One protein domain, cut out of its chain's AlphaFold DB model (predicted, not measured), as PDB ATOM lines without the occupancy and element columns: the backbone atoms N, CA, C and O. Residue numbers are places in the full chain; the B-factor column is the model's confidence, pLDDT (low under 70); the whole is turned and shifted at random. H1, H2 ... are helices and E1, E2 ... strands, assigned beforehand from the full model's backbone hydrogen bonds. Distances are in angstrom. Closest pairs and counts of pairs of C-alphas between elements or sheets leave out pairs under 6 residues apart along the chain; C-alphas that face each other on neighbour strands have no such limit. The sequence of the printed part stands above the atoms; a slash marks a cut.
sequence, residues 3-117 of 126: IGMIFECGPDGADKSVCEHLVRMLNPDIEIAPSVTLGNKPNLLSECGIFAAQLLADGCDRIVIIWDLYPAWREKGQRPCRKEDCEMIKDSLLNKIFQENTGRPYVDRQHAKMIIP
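Overview. This is residues 3 to 117 of the 126 residues of an uncharacterized protein of Symploca sp. SIO1A3 (UniProt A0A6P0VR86). Two short parallel strands, E1 and E2, lie between H1 and H2; long H3 packs on H2 and reaches outward to H4, and residues 72 to 77 stick out. The 115 printed residues, mostly helix, run E1 H1 H2 E2 H3 H4, with E1, H1 H2, E2 a strand-helix-strand unit, helices linking parallel neighbour strands. The whole is flat, 49 by 42 by 20 A, only just compact, close to loose, radius of gyration of the C-alphas 16.0 A.

Arrangement. E1, residues 3 to 7, and E2, residues 62 to 66, are parallel; N 4 and O 62, 2.9 A, are within hydrogen-bond range. H1, residues 14 to 26, comes closest to E1 at the C-alphas of Lys 16 and Phe 7, 6.8 A. H2, residues 41 to 57, touches H3, residues 82 to 102, closest C-alphas Gly 49 and Leu 93, 3.6 A, at a steep tilt of 46 degrees, the same way. H4, residues 108 to 115, is apart from H3. Every O i to N i+4 pair is within hydrogen-bond range in H1, H3 and H4; in H2, 10 of 13.

Along the chain. H3 spans 29.7 A, H2 23.9 A. C-alpha 3 opens E1 at (31.556, -39.189, 20.384); C-alpha 115 ends H4 at (9.628, -17.453, 17.785).

Size, cuts and confidence. The printed part has no cut. H1 to H2 and E2 to H3 are long links. Residues 108 to 117 have pLDDT under 70.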
ATOM      1  N   ILE A   3      32.897 -38.856  19.897       96.00
ATOM      2  CA  ILE A   3      31.556 -39.189  20.384       96.00
ATOM      3  C   ILE A   3      31.520 -39.077  21.907       96.00
ATOM      4  O   ILE A   3      32.363 -39.643  22.600       96.00
ATOM      5  N   GLY A   4      30.514 -38.373  22.421       96.12
ATOM      6  CA  GLY A   4      30.137 -38.396  23.830       96.12
ATOM      7  C   GLY A   4      29.068 -39.455  24.088       96.12
ATOM      8  O   GLY A   4      28.174 -39.654  23.265       96.12
ATOM      9  N   MET A   5      29.137 -40.140  25.226       96.06
ATOM     10  CA  MET A   5      28.156 -41.166  25.594       96.06
ATOM     11  C   MET A   5      27.610 -40.901  26.996       96.06
ATOM     12  O   MET A   5      28.380 -40.616  27.913       96.06
ATOM     13  N   ILE A   6      26.289 -40.991  27.148       96.19
ATOM     14  CA  ILE A   6      25.574 -40.816  28.414       96.19
ATOM     15  C   ILE A   6      24.738 -42.070  28.665       96.19
ATOM     16  O   ILE A   6      23.964 -42.481  27.801       96.19
ATOM     17  N   PHE A   7      24.880 -42.663  29.844       94.94
ATOM     18  CA  PHE A   7      24.241 -43.923  30.207       94.94
ATOM     19  C   PHE A   7      23.372 -43.778  31.458       94.94
ATOM     20  O   PHE A   7      23.740 -43.082  32.408       94.94
ATOM     21  N   GLU A   8      22.240 -44.486  31.481       92.62
ATOM     22  CA  GLU A   8      21.431 -44.671  32.693       92.62
ATOM     23  C   GLU A   8      22.193 -45.455  33.764       92.62
ATOM     24  O   GLU A   8      22.037 -45.188  34.951       92.62
ATOM     25  N   CYS A   9      23.010 -46.424  33.351       91.25
ATOM     26  CA  CYS A   9      23.683 -47.341  34.256       91.25
ATOM     27  C   CYS A   9      24.674 -46.633  35.201       91.25
ATOM     28  O   CYS A   9      25.014 -45.460  35.036       91.25
ATOM     29  N   GLY A  10      25.166 -47.368  36.201       90.00
ATOM     30  CA  GLY A  10      26.263 -46.913  37.056       90.00
ATOM     31  C   GLY A  10      27.637 -46.944  36.358       90.00
ATOM     32  O   GLY A  10      27.741 -47.415  35.222       90.00
ATOM     33  N   PRO A  11      28.703 -46.490  37.048       87.50
ATOM     34  CA  PRO A  11      30.070 -46.397  36.510       87.50
ATOM     35  C   PRO A  11      30.641 -47.701  35.930       87.50
ATOM     36  O   PRO A  11      31.396 -47.646  34.955       87.50
ATOM     37  N   ASP A  12      30.235 -48.837  36.505       89.62
ATOM     38  CA  ASP A  12      30.635 -50.202  36.126       89.62
ATOM     39  C   ASP A  12      29.521 -50.955  35.371       89.62
ATOM     40  O   ASP A  12      29.484 -52.184  35.330       89.62
ATOM     41  N   GLY A  13      28.556 -50.223  34.806       88.38
ATOM     42  CA  GLY A  13      27.431 -50.809  34.087       88.38
ATOM     43  C   GLY A  13      27.844 -51.541  32.808       88.38
ATOM     44  O   GLY A  13      28.784 -51.152  32.105       88.38
ATOM     45  N   ALA A  14      27.098 -52.601  32.483       89.56
ATOM     46  CA  ALA A  14      27.325 -53.398  31.281       89.56
ATOM     47  C   ALA A  14      27.177 -52.559  30.002       89.56
ATOM     48  O   ALA A  14      27.999 -52.696  29.098       89.56
ATOM     49  N   ASP A  15      26.198 -51.650  29.958       91.44
ATOM     50  CA  ASP A  15      25.926 -50.809  28.786       91.44
ATOM     51  C   ASP A  15      27.143 -49.976  28.394       91.44
ATOM     52  O   ASP A  15      27.546 -49.978  27.233       91.44
ATOM     53  N   LYS A  16      27.797 -49.338  29.371       93.62
ATOM     54  CA  LYS A  16      29.028 -48.577  29.139       93.62
ATOM     55  C   LYS A  16      30.115 -49.456  28.527       93.62
ATOM     56  O   LYS A  16      30.662 -49.125  27.477       93.62
ATOM     57  N   SER A  17      30.398 -50.597  29.155       93.00
ATOM     58  CA  SER A  17      31.472 -51.498  28.718       93.00
ATOM     59  C   SER A  17      31.221 -52.053  27.313       93.00
ATOM     60  O   SER A  17      32.117 -52.052  26.466       93.00
ATOM     61  N   VAL A  18      29.991 -52.500  27.050       94.31
ATOM     62  CA  VAL A  18      29.593 -53.084  25.766       94.31
ATOM     63  C   VAL A  18      29.587 -52.029  24.671       94.31
ATOM     64  O   VAL A  18      30.131 -52.270  23.596       94.31
ATOM     65  N   CYS A  19      29.004 -50.856  24.919       94.75
ATOM     66  CA  CYS A  19      28.892 -49.824  23.898       94.75
ATOM     67  C   CYS A  19      30.248 -49.201  23.553       94.75
ATOM     68  O   CYS A  19      30.522 -49.006  22.371       94.75
ATOM     69  N   GLU A  20      31.129 -48.959  24.528       93.25
ATOM     70  CA  GLU A  20      32.493 -48.510  24.231       93.25
ATOM     71  C   GLU A  20      33.270 -49.549  23.414       93.25
ATOM     72  O   GLU A  20      33.964 -49.204  22.455       93.25
ATOM     73  N   HIS A  21      33.144 -50.831  23.771       94.44
ATOM     74  CA  HIS A  21      33.775 -51.908  23.017       94.44
ATOM     75  C   HIS A  21      33.225 -51.990  21.588       94.44
ATOM     76  O   HIS A  21      34.000 -52.069  20.636       94.44
ATOM     77  N   LEU A  22      31.904 -51.889  21.424       94.19
ATOM     78  CA  LEU A  22      31.241 -51.904  20.125       94.19
ATOM     79  C   LEU A  22      31.700 -50.745  19.236       94.19
ATOM     80  O   LEU A  22      31.978 -50.965  18.061       94.19
ATOM     81  N   VAL A  23      31.824 -49.527  19.772       93.94
ATOM     82  CA  VAL A  23      32.327 -48.379  19.000       93.94
ATOM     83  C   VAL A  23      33.739 -48.656  18.482       93.94
ATOM     84  O   VAL A  23      33.984 -48.481  17.290       93.94
ATOM     85  N   ARG A  24      34.632 -49.180  19.335       92.94
ATOM     86  CA  ARG A  24      36.003 -49.554  18.935       92.94
ATOM     87  C   ARG A  24      36.028 -50.663  17.879       92.94
ATOM     88  O   ARG A  24      36.894 -50.644  17.010       92.94
ATOM     89  N   MET A  25      35.090 -51.613  17.936       95.88
ATOM     90  CA  MET A  25      34.953 -52.664  16.920       95.88
ATOM     91  C   MET A  25      34.440 -52.130  15.581       95.88
ATOM     92  O   MET A  25      34.888 -52.583  14.531       95.88
ATOM     93  N   LEU A  26      33.479 -51.204  15.610       94.19
ATOM     94  CA  LEU A  26      32.873 -50.643  14.404       94.19
ATOM     95  C   LEU A  26      33.836 -49.714  13.672       94.19
ATOM     96  O   LEU A  26      33.909 -49.748  12.445       94.19
ATOM     97  N   ASN A  27      34.547 -48.868  14.415       93.81
ATOM     98  CA  ASN A  27      35.549 -47.978  13.859       93.81
ATOM     99  C   ASN A  27      36.565 -47.567  14.946       93.81
ATOM    100  O   ASN A  27      36.224 -46.773  15.827       93.81
ATOM    101  N   PRO A  28      37.815 -48.061  14.878       92.44
ATOM    102  CA  PRO A  28      38.841 -47.770  15.877       92.44
ATOM    103  C   PRO A  28      39.329 -46.313  15.854       92.44
ATOM    104  O   PRO A  28      39.909 -45.866  16.840       92.44
ATOM    105  N   ASP A  29      39.067 -45.562  14.779       94.94
ATOM    106  CA  ASP A  29      39.472 -44.155  14.643       94.94
ATOM    107  C   ASP A  29      38.490 -43.183  15.329       94.94
ATOM    108  O   ASP A  29      38.689 -41.962  15.320       94.94
ATOM    109  N   ILE A  30      37.388 -43.692  15.895       93.81
ATOM    110  CA  ILE A  30      36.453 -42.884  16.680       93.81
ATOM    111  C   ILE A  30      37.035 -42.650  18.074       93.81
ATOM    112  O   ILE A  30      37.250 -43.583  18.846       93.81
ATOM    113  N   GLU A  31      37.209 -41.381  18.429       94.81
ATOM    114  CA  GLU A  31      37.553 -40.981  19.788       94.81
ATOM    115  C   GLU A  31      36.289 -41.000  20.652       94.81
ATOM    116  O   GLU A  31      35.275 -40.384  20.317       94.81
ATOM    117  N   ILE A  32      36.344 -41.702  21.780       93.56
ATOM    118  CA  ILE A  32      35.255 -41.733  22.756       93.56
ATOM    119  C   ILE A  32      35.639 -40.783  23.888       93.56
ATOM    120  O   ILE A  32      36.643 -41.000  24.569       93.56
ATOM    121  N   ALA A  33      34.858 -39.720  24.078       93.75
ATOM    122  CA  ALA A  33      35.009 -38.837  25.230       93.75
ATOM    123  C   ALA A  33      34.692 -39.602  26.531       93.75
ATOM    124  O   ALA A  33      33.965 -40.596  26.479       93.75
ATOM    125  N   PRO A  34      35.173 -39.147  27.704       92.50
ATOM    126  CA  PRO A  34      34.827 -39.776  28.975       92.50
ATOM    127  C   PRO A  34      33.310 -39.962  29.116       92.50
ATOM    128  O   PRO A  34      32.546 -38.998  29.093       92.50
ATOM    129  N   SER A  35      32.878 -41.220  29.226       92.62
ATOM    130  CA  SER A  35      31.465 -41.583  29.339       92.62
ATOM    131  C   SER A  35      30.846 -41.001  30.609       92.62
ATOM    132  O   SER A  35      31.454 -41.088  31.681       92.62
ATOM    133  N   VAL A  36      29.606 -40.530  30.523       94.81
ATOM    134  CA  VAL A  36      28.832 -40.071  31.680       94.81
ATOM    135  C   VAL A  36      27.837 -41.149  32.090       94.81
ATOM    136  O   VAL A  36      27.106 -41.677  31.257       94.81
ATOM    137  N   THR A  37      27.782 -41.463  33.379       94.25
ATOM    138  CA  THR A  37      26.861 -42.452  33.957       94.25
ATOM    139  C   THR A  37      25.996 -41.778  35.015       94.25
ATOM    140  O   THR A  37      26.547 -41.199  35.952       94.25
ATOM    141  N   LEU A  38      24.669 -41.841  34.877       92.69
ATOM    142  CA  LEU A  38      23.719 -41.125  35.750       92.69
ATOM    143  C   LEU A  38      23.061 -42.023  36.809       92.69
ATOM    144  O   LEU A  38      22.351 -41.535  37.692       92.69
ATOM    145  N   GLY A  39      23.345 -43.327  36.774       89.25
ATOM    146  CA  GLY A  39      23.011 -44.315  37.801       89.25
ATOM    147  C   GLY A  39      21.547 -44.761  37.851       89.25
ATOM    148  O   GLY A  39      21.281 -45.893  38.253       89.25
ATOM    149  N   ASN A  40      20.596 -43.904  37.475       88.38
ATOM    150  CA  ASN A  40      19.178 -44.245  37.403       88.38
ATOM    151  C   ASN A  40      18.422 -43.395  36.365       88.38
ATOM    152  O   ASN A  40      18.870 -42.317  35.959       88.38
ATOM    153  N   LYS A  41      17.237 -43.875  35.969       87.88
ATOM    154  CA  LYS A  41      16.369 -43.202  34.993       87.88
ATOM    155  C   LYS A  41      15.951 -41.781  35.401       87.88
ATOM    156  O   LYS A  41      16.069 -40.906  34.547       87.88
ATOM    157  N   PRO A  42      15.487 -41.496  36.638       89.75
ATOM    158  CA  PRO A  42      15.137 -40.127  37.025       89.75
ATOM    159  C   PRO A  42      16.267 -39.119  36.797       89.75
ATOM    160  O   PRO A  42      16.037 -38.106  36.140       89.75
ATOM    161  N   ASN A  43      17.484 -39.438  37.250       90.94
ATOM    162  CA  ASN A  43      18.662 -38.595  37.061       90.94
ATOM    163  C   ASN A  43      18.968 -38.405  35.574       90.94
ATOM    164  O   ASN A  43      19.266 -37.294  35.142       90.94
ATOM    165  N   LEU A  44      18.847 -39.469  34.771       92.00
ATOM    166  CA  LEU A  44      19.013 -39.364  33.325       92.00
ATOM    167  C   LEU A  44      18.019 -38.385  32.705       92.00
ATOM    168  O   LEU A  44      18.419 -37.501  31.952       92.00
ATOM    169  N   LEU A  45      16.737 -38.492  33.040       90.88
ATOM    170  CA  LEU A  45      15.714 -37.625  32.461       90.88
ATOM    171  C   LEU A  45      15.879 -36.156  32.883       90.88
ATOM    172  O   LEU A  45      15.612 -35.268  32.075       90.88
ATOM    173  N   SER A  46      16.331 -35.878  34.112       89.56
ATOM    174  CA  SER A  46      16.491 -34.502  34.603       89.56
ATOM    175  C   SER A  46      17.826 -33.860  34.231       89.56
ATOM    176  O   SER A  46      17.861 -32.670  33.911       89.56
ATOM    177  N   GLU A  47      18.927 -34.613  34.251       91.12
ATOM    178  CA  GLU A  47      20.286 -34.055  34.198       91.12
ATOM    179  C   GLU A  47      21.007 -34.292  32.872       91.12
ATOM    180  O   GLU A  47      21.994 -33.610  32.591       91.12
ATOM    181  N   CYS A  48      20.525 -35.205  32.018       93.44
ATOM    182  CA  CYS A  48      21.213 -35.551  30.770       93.44
ATOM    183  C   CYS A  48      21.515 -34.329  29.890       93.44
ATOM    184  O   CYS A  48      22.563 -34.291  29.248       93.44
ATOM    185  N   GLY A  49      20.647 -33.316  29.872       91.56
ATOM    186  CA  GLY A  49      20.864 -32.093  29.106       91.56
ATOM    187  C   GLY A  49      22.097 -31.298  29.537       91.56
ATOM    188  O   GLY A  49      22.775 -30.725  28.687       91.56
ATOM    189  N   ILE A  50      22.430 -31.306  30.831       92.00
ATOM    190  CA  ILE A  50      23.600 -30.608  31.385       92.00
ATOM    191  C   ILE A  50      24.881 -31.259  30.866       92.00
ATOM    192  O   ILE A  50      25.750 -30.585  30.316       92.00
ATOM    193  N   PHE A  51      24.968 -32.582  30.992       94.44
ATOM    194  CA  PHE A  51      26.121 -33.349  30.531       94.44
ATOM    195  C   PHE A  51      26.232 -33.359  29.007       94.44
ATOM    196  O   PHE A  51      27.335 -33.282  28.473       94.44
ATOM    197  N   ALA A  52      25.102 -33.391  28.297       94.00
ATOM    198  CA  ALA A  52      25.099 -33.296  26.847       94.00
ATOM    199  C   ALA A  52      25.639 -31.939  26.371       94.00
ATOM    200  O   ALA A  52      26.481 -31.898  25.479       94.00
ATOM    201  N   ALA A  53      25.217 -30.834  26.992       92.06
ATOM    202  CA  ALA A  53      25.750 -29.512  26.675       92.06
ATOM    203  C   ALA A  53      27.265 -29.427  26.936       92.06
ATOM    204  O   ALA A  53      27.997 -28.915  26.091       92.06
ATOM    205  N   GLN A  54      27.742 -29.993  28.050       92.56
ATOM    206  CA  GLN A  54      29.173 -30.045  28.356       92.56
ATOM    207  C   GLN A  54      29.953 -30.850  27.309       92.56
ATOM    208  O   GLN A  54      30.953 -30.371  26.791       92.56
ATOM    209  N   LEU A  55      29.466 -32.034  26.924       93.88
ATOM    210  CA  LEU A  55      30.112 -32.867  25.904       93.88
ATOM    211  C   LEU A  55      30.173 -32.169  24.536       93.88
ATOM    212  O   LEU A  55      31.175 -32.302  23.831       93.88
ATOM    213  N   LEU A  56      29.135 -31.408  24.163       92.62
ATOM    214  CA  LEU A  56      29.167 -30.565  22.961       92.62
ATOM    215  C   LEU A  56      30.222 -29.456  23.085       92.62
ATOM    216  O   LEU A  56      30.968 -29.226  22.136       92.62
ATOM    217  N   ALA A  57      30.311 -28.796  24.243       91.44
ATOM    218  CA  ALA A  57      31.315 -27.764  24.506       91.44
ATOM    219  C   ALA A  57      32.754 -28.322  24.489       91.44
ATOM    220  O   ALA A  57      33.664 -27.653  24.006       91.44
ATOM    221  N   ASP A  58      32.940 -29.573  24.917       92.88
ATOM    222  CA  ASP A  58      34.218 -30.305  24.903       92.88
ATOM    223  C   ASP A  58      34.603 -30.844  23.505       92.88
ATOM    224  O   ASP A  58      35.569 -31.609  23.353       92.88
ATOM    225  N   GLY A  59      33.834 -30.473  22.476       93.00
ATOM    226  CA  GLY A  59      34.113 -30.772  21.074       93.00
ATOM    227  C   GLY A  59      33.622 -32.139  20.597       93.00
ATOM    228  O   GLY A  59      34.147 -32.648  19.610       93.00
ATOM    229  N   CYS A  60      32.653 -32.767  21.274       95.44
ATOM    230  CA  CYS A  60      32.027 -33.979  20.738       95.44
ATOM    231  C   CYS A  60      31.160 -33.643  19.518       95.44
ATOM    232  O   CYS A  60      30.256 -32.813  19.590       95.44
ATOM    233  N   ASP A  61      31.376 -34.360  18.415       93.56
ATOM    234  CA  ASP A  61      30.586 -34.226  17.192       93.56
ATOM    235  C   ASP A  61      29.161 -34.750  17.389       93.56
ATOM    236  O   ASP A  61      28.198 -34.229  16.822       93.56
ATOM    237  N   ARG A  62      29.025 -35.844  18.144       92.69
ATOM    238  CA  ARG A  62      27.759 -36.541  18.384       92.69
ATOM    239  C   ARG A  62      27.688 -37.028  19.818       92.69
ATOM    240  O   ARG A  62      28.705 -37.368  20.416       92.69
ATOM    241  N   ILE A  63      26.467 -37.094  20.337       94.88
ATOM    242  CA  ILE A  63      26.186 -37.592  21.678       94.88
ATOM    243  C   ILE A  63      25.177 -38.721  21.577       94.88
ATOM    244  O   ILE A  63      24.134 -38.574  20.937       94.88
ATOM    245  N   VAL A  64      25.507 -39.846  22.199       94.56
ATOM    246  CA  VAL A  64      24.662 -41.036  22.262       94.56
ATOM    247  C   VAL A  64      24.161 -41.188  23.692       94.56
ATOM    248  O   VAL A  64      24.957 -41.244  24.624       94.56
ATOM    249  N   ILE A  65      22.842 -41.236  23.861       94.88
ATOM    250  CA  ILE A  65      22.188 -41.385  25.164       94.88
ATOM    251  C   ILE A  65      21.531 -42.762  25.191       94.88
ATOM    252  O   ILE A  65      20.749 -43.082  24.294       94.88
ATOM    253  N   ILE A  66      21.864 -43.574  26.191       93.94
ATOM    254  CA  ILE A  66      21.420 -44.964  26.319       93.94
ATOM    255  C   ILE A  66      20.704 -45.133  27.655       93.94
ATOM    256  O   ILE A  66      21.244 -44.795  28.709       93.94
ATOM    257  N   TRP A  67      19.475 -45.640  27.595       92.88
ATOM    258  CA  TRP A  67      18.622 -45.848  28.757       92.88
ATOM    259  C   TRP A  67      17.666 -47.018  28.541       92.88
ATOM    260  O   TRP A  67      17.304 -47.341  27.403       92.88
ATOM    261  N   ASP A  68      17.197 -47.595  29.641       88.88
ATOM    262  CA  ASP A  68      16.185 -48.632  29.627       88.88
ATOM    263  C   ASP A  68      14.792 -48.012  29.516       88.88
ATOM    264  O   ASP A  68      14.338 -47.196  30.332       88.88
ATOM    265  N   LEU A  69      14.045 -48.447  28.501       87.12
ATOM    266  CA  LEU A  69      12.628 -48.108  28.424       87.12
ATOM    267  C   LEU A  69      11.857 -48.772  29.573       87.12
ATOM    268  O   LEU A  69      10.957 -48.163  30.134       87.12
ATOM    269  N   TYR A  70      12.221 -50.000  29.942       85.38
ATOM    270  CA  TYR A  70      11.555 -50.783  30.980       85.38
ATOM    271  C   TYR A  70      12.548 -51.195  32.072       85.38
ATOM    272  O   TYR A  70      12.988 -52.345  32.074       85.38
ATOM    273  N   PRO A  71      12.887 -50.298  33.018       80.06
ATOM    274  CA  PRO A  71      13.776 -50.657  34.113       80.06
ATOM    275  C   PRO A  71      13.135 -51.748  34.981       80.06
ATOM    276  O   PRO A  71      11.924 -51.742  35.235       80.06
ATOM    277  N   ALA A  72      13.957 -52.683  35.463       77.62
ATOM    278  CA  ALA A  72      13.502 -53.818  36.269       77.62
ATOM    279  C   ALA A  72      12.809 -53.392  37.583       77.62
ATOM    280  O   ALA A  72      11.936 -54.097  38.083       77.62
ATOM    281  N   TRP A  73      13.160 -52.217  38.108       71.56
ATOM    282  CA  TRP A  73      12.775 -51.705  39.432       71.56
ATOM    283  C   TRP A  73      11.507 -50.829  39.438       71.56
ATOM    284  O   TRP A  73      11.300 -50.048  40.362       71.56
ATOM    285  N   ARG A  74      10.673 -50.900  38.397       77.12
ATOM    286  CA  ARG A  74       9.484 -50.041  38.247       77.12
ATOM    287  C   ARG A  74       8.363 -50.360  39.237       77.12
ATOM    288  O   ARG A  74       8.178 -51.505  39.655       77.12
ATOM    289  N   GLU A  75       7.516 -49.367  39.496       79.69
ATOM    290  CA  GLU A  75       6.274 -49.591  40.229       79.69
ATOM    291  C   GLU A  75       5.317 -50.496  39.441       79.69
ATOM    292  O   GLU A  75       5.217 -50.450  38.206       79.69
ATOM    293  N   LYS A  76       4.579 -51.346  40.161       77.69
ATOM    294  CA  LYS A  76       3.625 -52.269  39.546       77.69
ATOM    295  C   LYS A  76       2.521 -51.475  38.842       77.69
ATOM    296  O   LYS A  76       1.747 -50.775  39.481       77.69
ATOM    297  N   GLY A  77       2.427 -51.635  37.523       78.06
ATOM    298  CA  GLY A  77       1.453 -50.924  36.689       78.06
ATOM    299  C   GLY A  77       2.004 -49.678  35.994       78.06
ATOM    300  O   GLY A  77       1.322 -49.143  35.121       78.06
ATOM    301  N   GLN A  78       3.243 -49.268  36.289       80.38
ATOM    302  CA  GLN A  78       3.909 -48.199  35.553       80.38
ATOM    303  C   GLN A  78       4.098 -48.609  34.083       80.38
ATOM    304  O   GLN A  78       4.618 -49.692  33.775       80.38
ATOM    305  N   ARG A  79       3.665 -47.728  33.175       83.81
ATOM    306  CA  ARG A  79       3.790 -47.872  31.719       83.81
ATOM    307  C   ARG A  79       4.765 -46.816  31.194       83.81
ATOM    308  O   ARG A  79       4.319 -45.727  30.851       83.81
ATOM    309  N   PRO A  80       6.075 -47.113  31.160       84.44
ATOM    310  CA  PRO A  80       7.056 -46.215  30.576       84.44
ATOM    311  C   PRO A  80       6.703 -45.870  29.132       84.44
ATOM    312  O   PRO A  80       6.312 -46.741  28.347       84.44
ATOM    313  N   CYS A  81       6.869 -44.603  28.779       89.19
ATOM    314  CA  CYS A  81       6.583 -44.095  27.452       89.19
ATOM    315  C   CYS A  81       7.856 -43.509  26.851       89.19
ATOM    316  O   CYS A  81       8.361 -42.485  27.297       89.19
ATOM    317  N   ARG A  82       8.347 -44.121  25.767       90.50
ATOM    318  CA  ARG A  82       9.548 -43.645  25.059       90.50
ATOM    319  C   ARG A  82       9.399 -42.195  24.597       90.50
ATOM    320  O   ARG A  82      10.379 -41.467  24.525       90.50
ATOM    321  N   LYS A  83       8.183 -41.799  24.209       91.62
ATOM    322  CA  LYS A  83       7.917 -40.438  23.744       91.62
ATOM    323  C   LYS A  83       8.138 -39.433  24.877       91.62
ATOM    324  O   LYS A  83       8.866 -38.476  24.658       91.62
ATOM    325  N   GLU A  84       7.567 -39.700  26.049       91.19
ATOM    326  CA  GLU A  84       7.710 -38.850  27.237       91.19
ATOM    327  C   GLU A  84       9.172 -38.779  27.686       91.19
ATOM    328  O   GLU A  84       9.691 -37.684  27.874       91.19
ATOM    329  N   ASP A  85       9.877 -39.915  27.734       90.69
ATOM    330  CA  ASP A  85      11.313 -39.942  28.047       90.69
ATOM    331  C   ASP A  85      12.116 -39.042  27.089       90.69
ATOM    332  O   ASP A  85      12.920 -38.212  27.512       90.69
ATOM    333  N   CYS A  86      11.882 -39.176  25.780       89.31
ATOM    334  CA  CYS A  86      12.552 -38.360  24.769       89.31
ATOM    335  C   CYS A  86      12.210 -36.869  24.887       89.31
ATOM    336  O   CYS A  86      13.059 -36.035  24.575       89.31
ATOM    337  N   GLU A  87      10.977 -36.524  25.258       91.69
ATOM    338  CA  GLU A  87      10.561 -35.137  25.494       91.69
ATOM    339  C   GLU A  87      11.289 -34.569  26.714       91.69
ATOM    340  O   GLU A  87      11.945 -33.541  26.590       91.69
ATOM    341  N   MET A  88      11.330 -35.301  27.829       89.94
ATOM    342  CA  MET A  88      12.053 -34.888  29.036       89.94
ATOM    343  C   MET A  88      13.557 -34.695  28.797       89.94
ATOM    344  O   MET A  88      14.128 -33.697  29.234       89.94
ATOM    345  N   ILE A  89      14.201 -35.600  28.053       90.88
ATOM    346  CA  ILE A  89      15.625 -35.473  27.695       90.88
ATOM    347  C   ILE A  89      15.869 -34.203  26.865       90.88
ATOM    348  O   ILE A  89      16.832 -33.470  27.104       90.88
ATOM    349  N   LYS A  90      14.996 -33.916  25.890       89.31
ATOM    350  CA  LYS A  90      15.092 -32.696  25.075       89.31
ATOM    351  C   LYS A  90      14.854 -31.448  25.908       89.31
ATOM    352  O   LYS A  90      15.592 -30.478  25.751       89.31
ATOM    353  N   ASP A  91      13.876 -31.480  26.802       89.38
ATOM    354  CA  ASP A  91      13.563 -30.366  27.686       89.38
ATOM    355  C   ASP A  91      14.714 -30.086  28.648       89.38
ATOM    356  O   ASP A  91      15.041 -28.924  28.875       89.38
ATOM    357  N   SER A  92      15.384 -31.117  29.172       89.94
ATOM    358  CA  SER A  92      16.598 -30.964  29.984       89.94
ATOM    359  C   SER A  92      17.690 -30.204  29.212       89.94
ATOM    360  O   SER A  92      18.283 -29.253  29.731       89.94
ATOM    361  N   LEU A  93      17.904 -30.544  27.935       88.19
ATOM    362  CA  LEU A  93      18.878 -29.863  27.075       88.19
ATOM    363  C   LEU A  93      18.467 -28.417  26.756       88.19
ATOM    364  O   LEU A  93      19.274 -27.497  26.886       88.19
ATOM    365  N   LEU A  94      17.210 -28.201  26.358       85.38
ATOM    366  CA  LEU A  94      16.688 -26.871  26.039       85.38
ATOM    367  C   LEU A  94      16.707 -25.952  27.256       85.38
ATOM    368  O   LEU A  94      17.084 -24.792  27.127       85.38
ATOM    369  N   ASN A  95      16.359 -26.464  28.439       84.50
ATOM    370  CA  ASN A  95      16.459 -25.724  29.691       84.50
ATOM    371  C   ASN A  95      17.875 -25.216  29.927       84.50
ATOM    372  O   ASN A  95      18.047 -24.032  30.213       84.50
ATOM    373  N   LYS A  96      18.881 -26.079  29.765       84.88
ATOM    374  CA  LYS A  96      20.280 -25.702  29.963       84.88
ATOM    375  C   LYS A  96      20.722 -24.614  28.982       84.88
ATOM    376  O   LYS A  96      21.195 -23.565  29.414       84.88
ATOM    377  N   ILE A  97      20.480 -24.817  27.686       82.81
ATOM    378  CA  ILE A  97      20.835 -23.848  26.635       82.81
ATOM    379  C   ILE A  97      20.104 -22.517  26.854       82.81
ATOM    380  O   ILE A  97      20.676 -21.437  26.697       82.81
ATOM    381  N   PHE A  98      18.823 -22.561  27.212       82.00
ATOM    382  CA  PHE A  98      18.024 -21.359  27.402       82.00
ATOM    383  C   PHE A  98      18.452 -20.574  28.651       82.00
ATOM    384  O   PHE A  98      18.549 -19.345  28.595       82.00
ATOM    385  N   GLN A  99      18.778 -21.270  29.744       80.56
ATOM    386  CA  GLN A  99      19.323 -20.662  30.960       80.56
ATOM    387  C   GLN A  99      20.676 -19.998  30.713       80.56
ATOM    388  O   GLN A  99      20.884 -18.884  31.183       80.56
ATOM    389  N   GLU A 100      21.569 -20.620  29.946       79.00
ATOM    390  CA  GLU A 100      22.869 -20.028  29.602       79.00
ATOM    391  C   GLU A 100      22.726 -18.742  28.784       79.00
ATOM    392  O   GLU A 100      23.427 -17.766  29.034       79.00
ATOM    393  N   ASN A 101      21.778 -18.714  27.846       78.94
ATOM    394  CA  ASN A 101      21.585 -17.567  26.960       78.94
ATOM    395  C   ASN A 101      20.767 -16.426  27.584       78.94
ATOM    396  O   ASN A 101      20.925 -15.272  27.190       78.94
ATOM    397  N   THR A 102      19.852 -16.725  28.510       77.44
ATOM    398  CA  THR A 102      18.868 -15.741  29.006       77.44
ATOM    399  C   THR A 102      18.840 -15.568  30.522       77.44
ATOM    400  O   THR A 102      18.176 -14.657  31.020       77.44
ATOM    401  N   GLY A 103      19.513 -16.445  31.272       78.50
ATOM    402  CA  GLY A 103      19.434 -16.515  32.732       78.50
ATOM    403  C   GLY A 103      18.080 -16.997  33.268       78.50
ATOM    404  O   GLY A 103      17.808 -16.841  34.457       78.50
ATOM    405  N   ARG A 104      17.192 -17.532  32.415       75.88
ATOM    406  CA  ARG A 104      15.826 -17.955  32.777       75.88
ATOM    407  C   ARG A 104      15.582 -19.421  32.410       75.88
ATOM    408  O   ARG A 104      16.173 -19.895  31.445       75.88
ATOM    409  N   PRO A 105      14.710 -20.147  33.136       72.38
ATOM    410  CA  PRO A 105      14.320 -21.500  32.749       72.38
ATOM    411  C   PRO A 105      13.529 -21.494  31.438       72.38
ATOM    412  O   PRO A 105      12.838 -20.521  31.118       72.38
ATOM    413  N   TYR A 106      13.623 -22.590  30.690       75.25
ATOM    414  CA  TYR A 106      12.871 -22.755  29.457       75.25
ATOM    415  C   TYR A 106      11.387 -22.950  29.777       75.25
ATOM    416  O   TYR A 106      11.008 -23.746  30.634       75.25
ATOM    417  N   VAL A 107      10.527 -22.204  29.085       75.69
ATOM    418  CA  VAL A 107       9.074 -22.357  29.180       75.69
ATOM    419  C   VAL A 107       8.503 -22.279  27.772       75.69
ATOM    420  O   VAL A 107       8.622 -21.234  27.128       75.69
ATOM    421  N   ASP A 108       7.821 -23.329  27.314       68.88
ATOM    422  CA  ASP A 108       7.296 -23.425  25.941       68.88
ATOM    423  C   ASP A 108       6.498 -22.197  25.511       68.88
ATOM    424  O   ASP A 108       6.722 -21.629  24.445       68.88
ATOM    425  N   ARG A 109       5.601 -21.708  26.374       69.25
ATOM    426  CA  ARG A 109       4.785 -20.522  26.072       69.25
ATOM    427  C   ARG A 109       5.622 -19.252  25.887       69.25
ATOM    428  O   ARG A 109       5.181 -18.323  25.217       69.25
ATOM    429  N   GLN A 110       6.782 -19.167  26.538       65.44
ATOM    430  CA  GLN A 110       7.713 -18.052  26.384       65.44
ATOM    431  C   GLN A 110       8.530 -18.241  25.106       65.44
ATOM    432  O   GLN A 110       8.604 -17.301  24.320       65.44
ATOM    433  N   HIS A 111       9.048 -19.448  24.848       64.19
ATOM    434  CA  HIS A 111       9.773 -19.772  23.616       64.19
ATOM    435  C   HIS A 111       8.918 -19.538  22.367       64.19
ATOM    436  O   HIS A 111       9.339 -18.817  21.467       64.19
ATOM    437  N   ALA A 112       7.674 -20.023  22.350       60.94
ATOM    438  CA  ALA A 112       6.728 -19.770  21.268       60.94
ATOM    439  C   ALA A 112       6.525 -18.263  21.031       60.94
ATOM    440  O   ALA A 112       6.571 -17.801  19.895       60.94
ATOM    441  N   LYS A 113       6.402 -17.464  22.101       63.16
ATOM    442  CA  LYS A 113       6.321 -15.996  22.007       63.16
ATOM    443  C   LYS A 113       7.607 -15.324  21.521       63.16
ATOM    444  O   LYS A 113       7.511 -14.202  21.050       63.16
ATOM    445  N   MET A 114       8.772 -15.962  21.632       62.19
ATOM    446  CA  MET A 114      10.045 -15.473  21.077       62.19
ATOM    447  C   MET A 114      10.253 -15.898  19.616       62.19
ATOM    448  O   MET A 114      10.898 -15.172  18.864       62.19
ATOM    449  N   ILE A 115       9.650 -17.014  19.189       61.69
ATOM    450  CA  ILE A 115       9.628 -17.453  17.785       61.69
ATOM    451  C   ILE A 115       8.696 -16.560  16.949       61.69
ATOM    452  O   ILE A 115       9.055 -16.169  15.842       61.69
ATOM    453  N   ILE A 116       7.522 -16.195  17.478       54.00
ATOM    454  CA  ILE A 116       6.491 -15.433  16.745       54.00
ATOM    455  C   ILE A 116       6.961 -14.046  16.238       54.00
ATOM    456  O   ILE A 116       6.563 -13.679  15.133       54.00
ATOM    457  N   PRO A 117       7.802 -13.264  16.946       48.28
ATOM    458  CA  PRO A 117       8.322 -12.006  16.428       48.28
ATOM    459  C   PRO A 117       9.677 -12.154  15.730       48.28
ATOM    460  O   PRO A 117      10.240 -11.132  15.354       48.28
TER     461      PRO A 117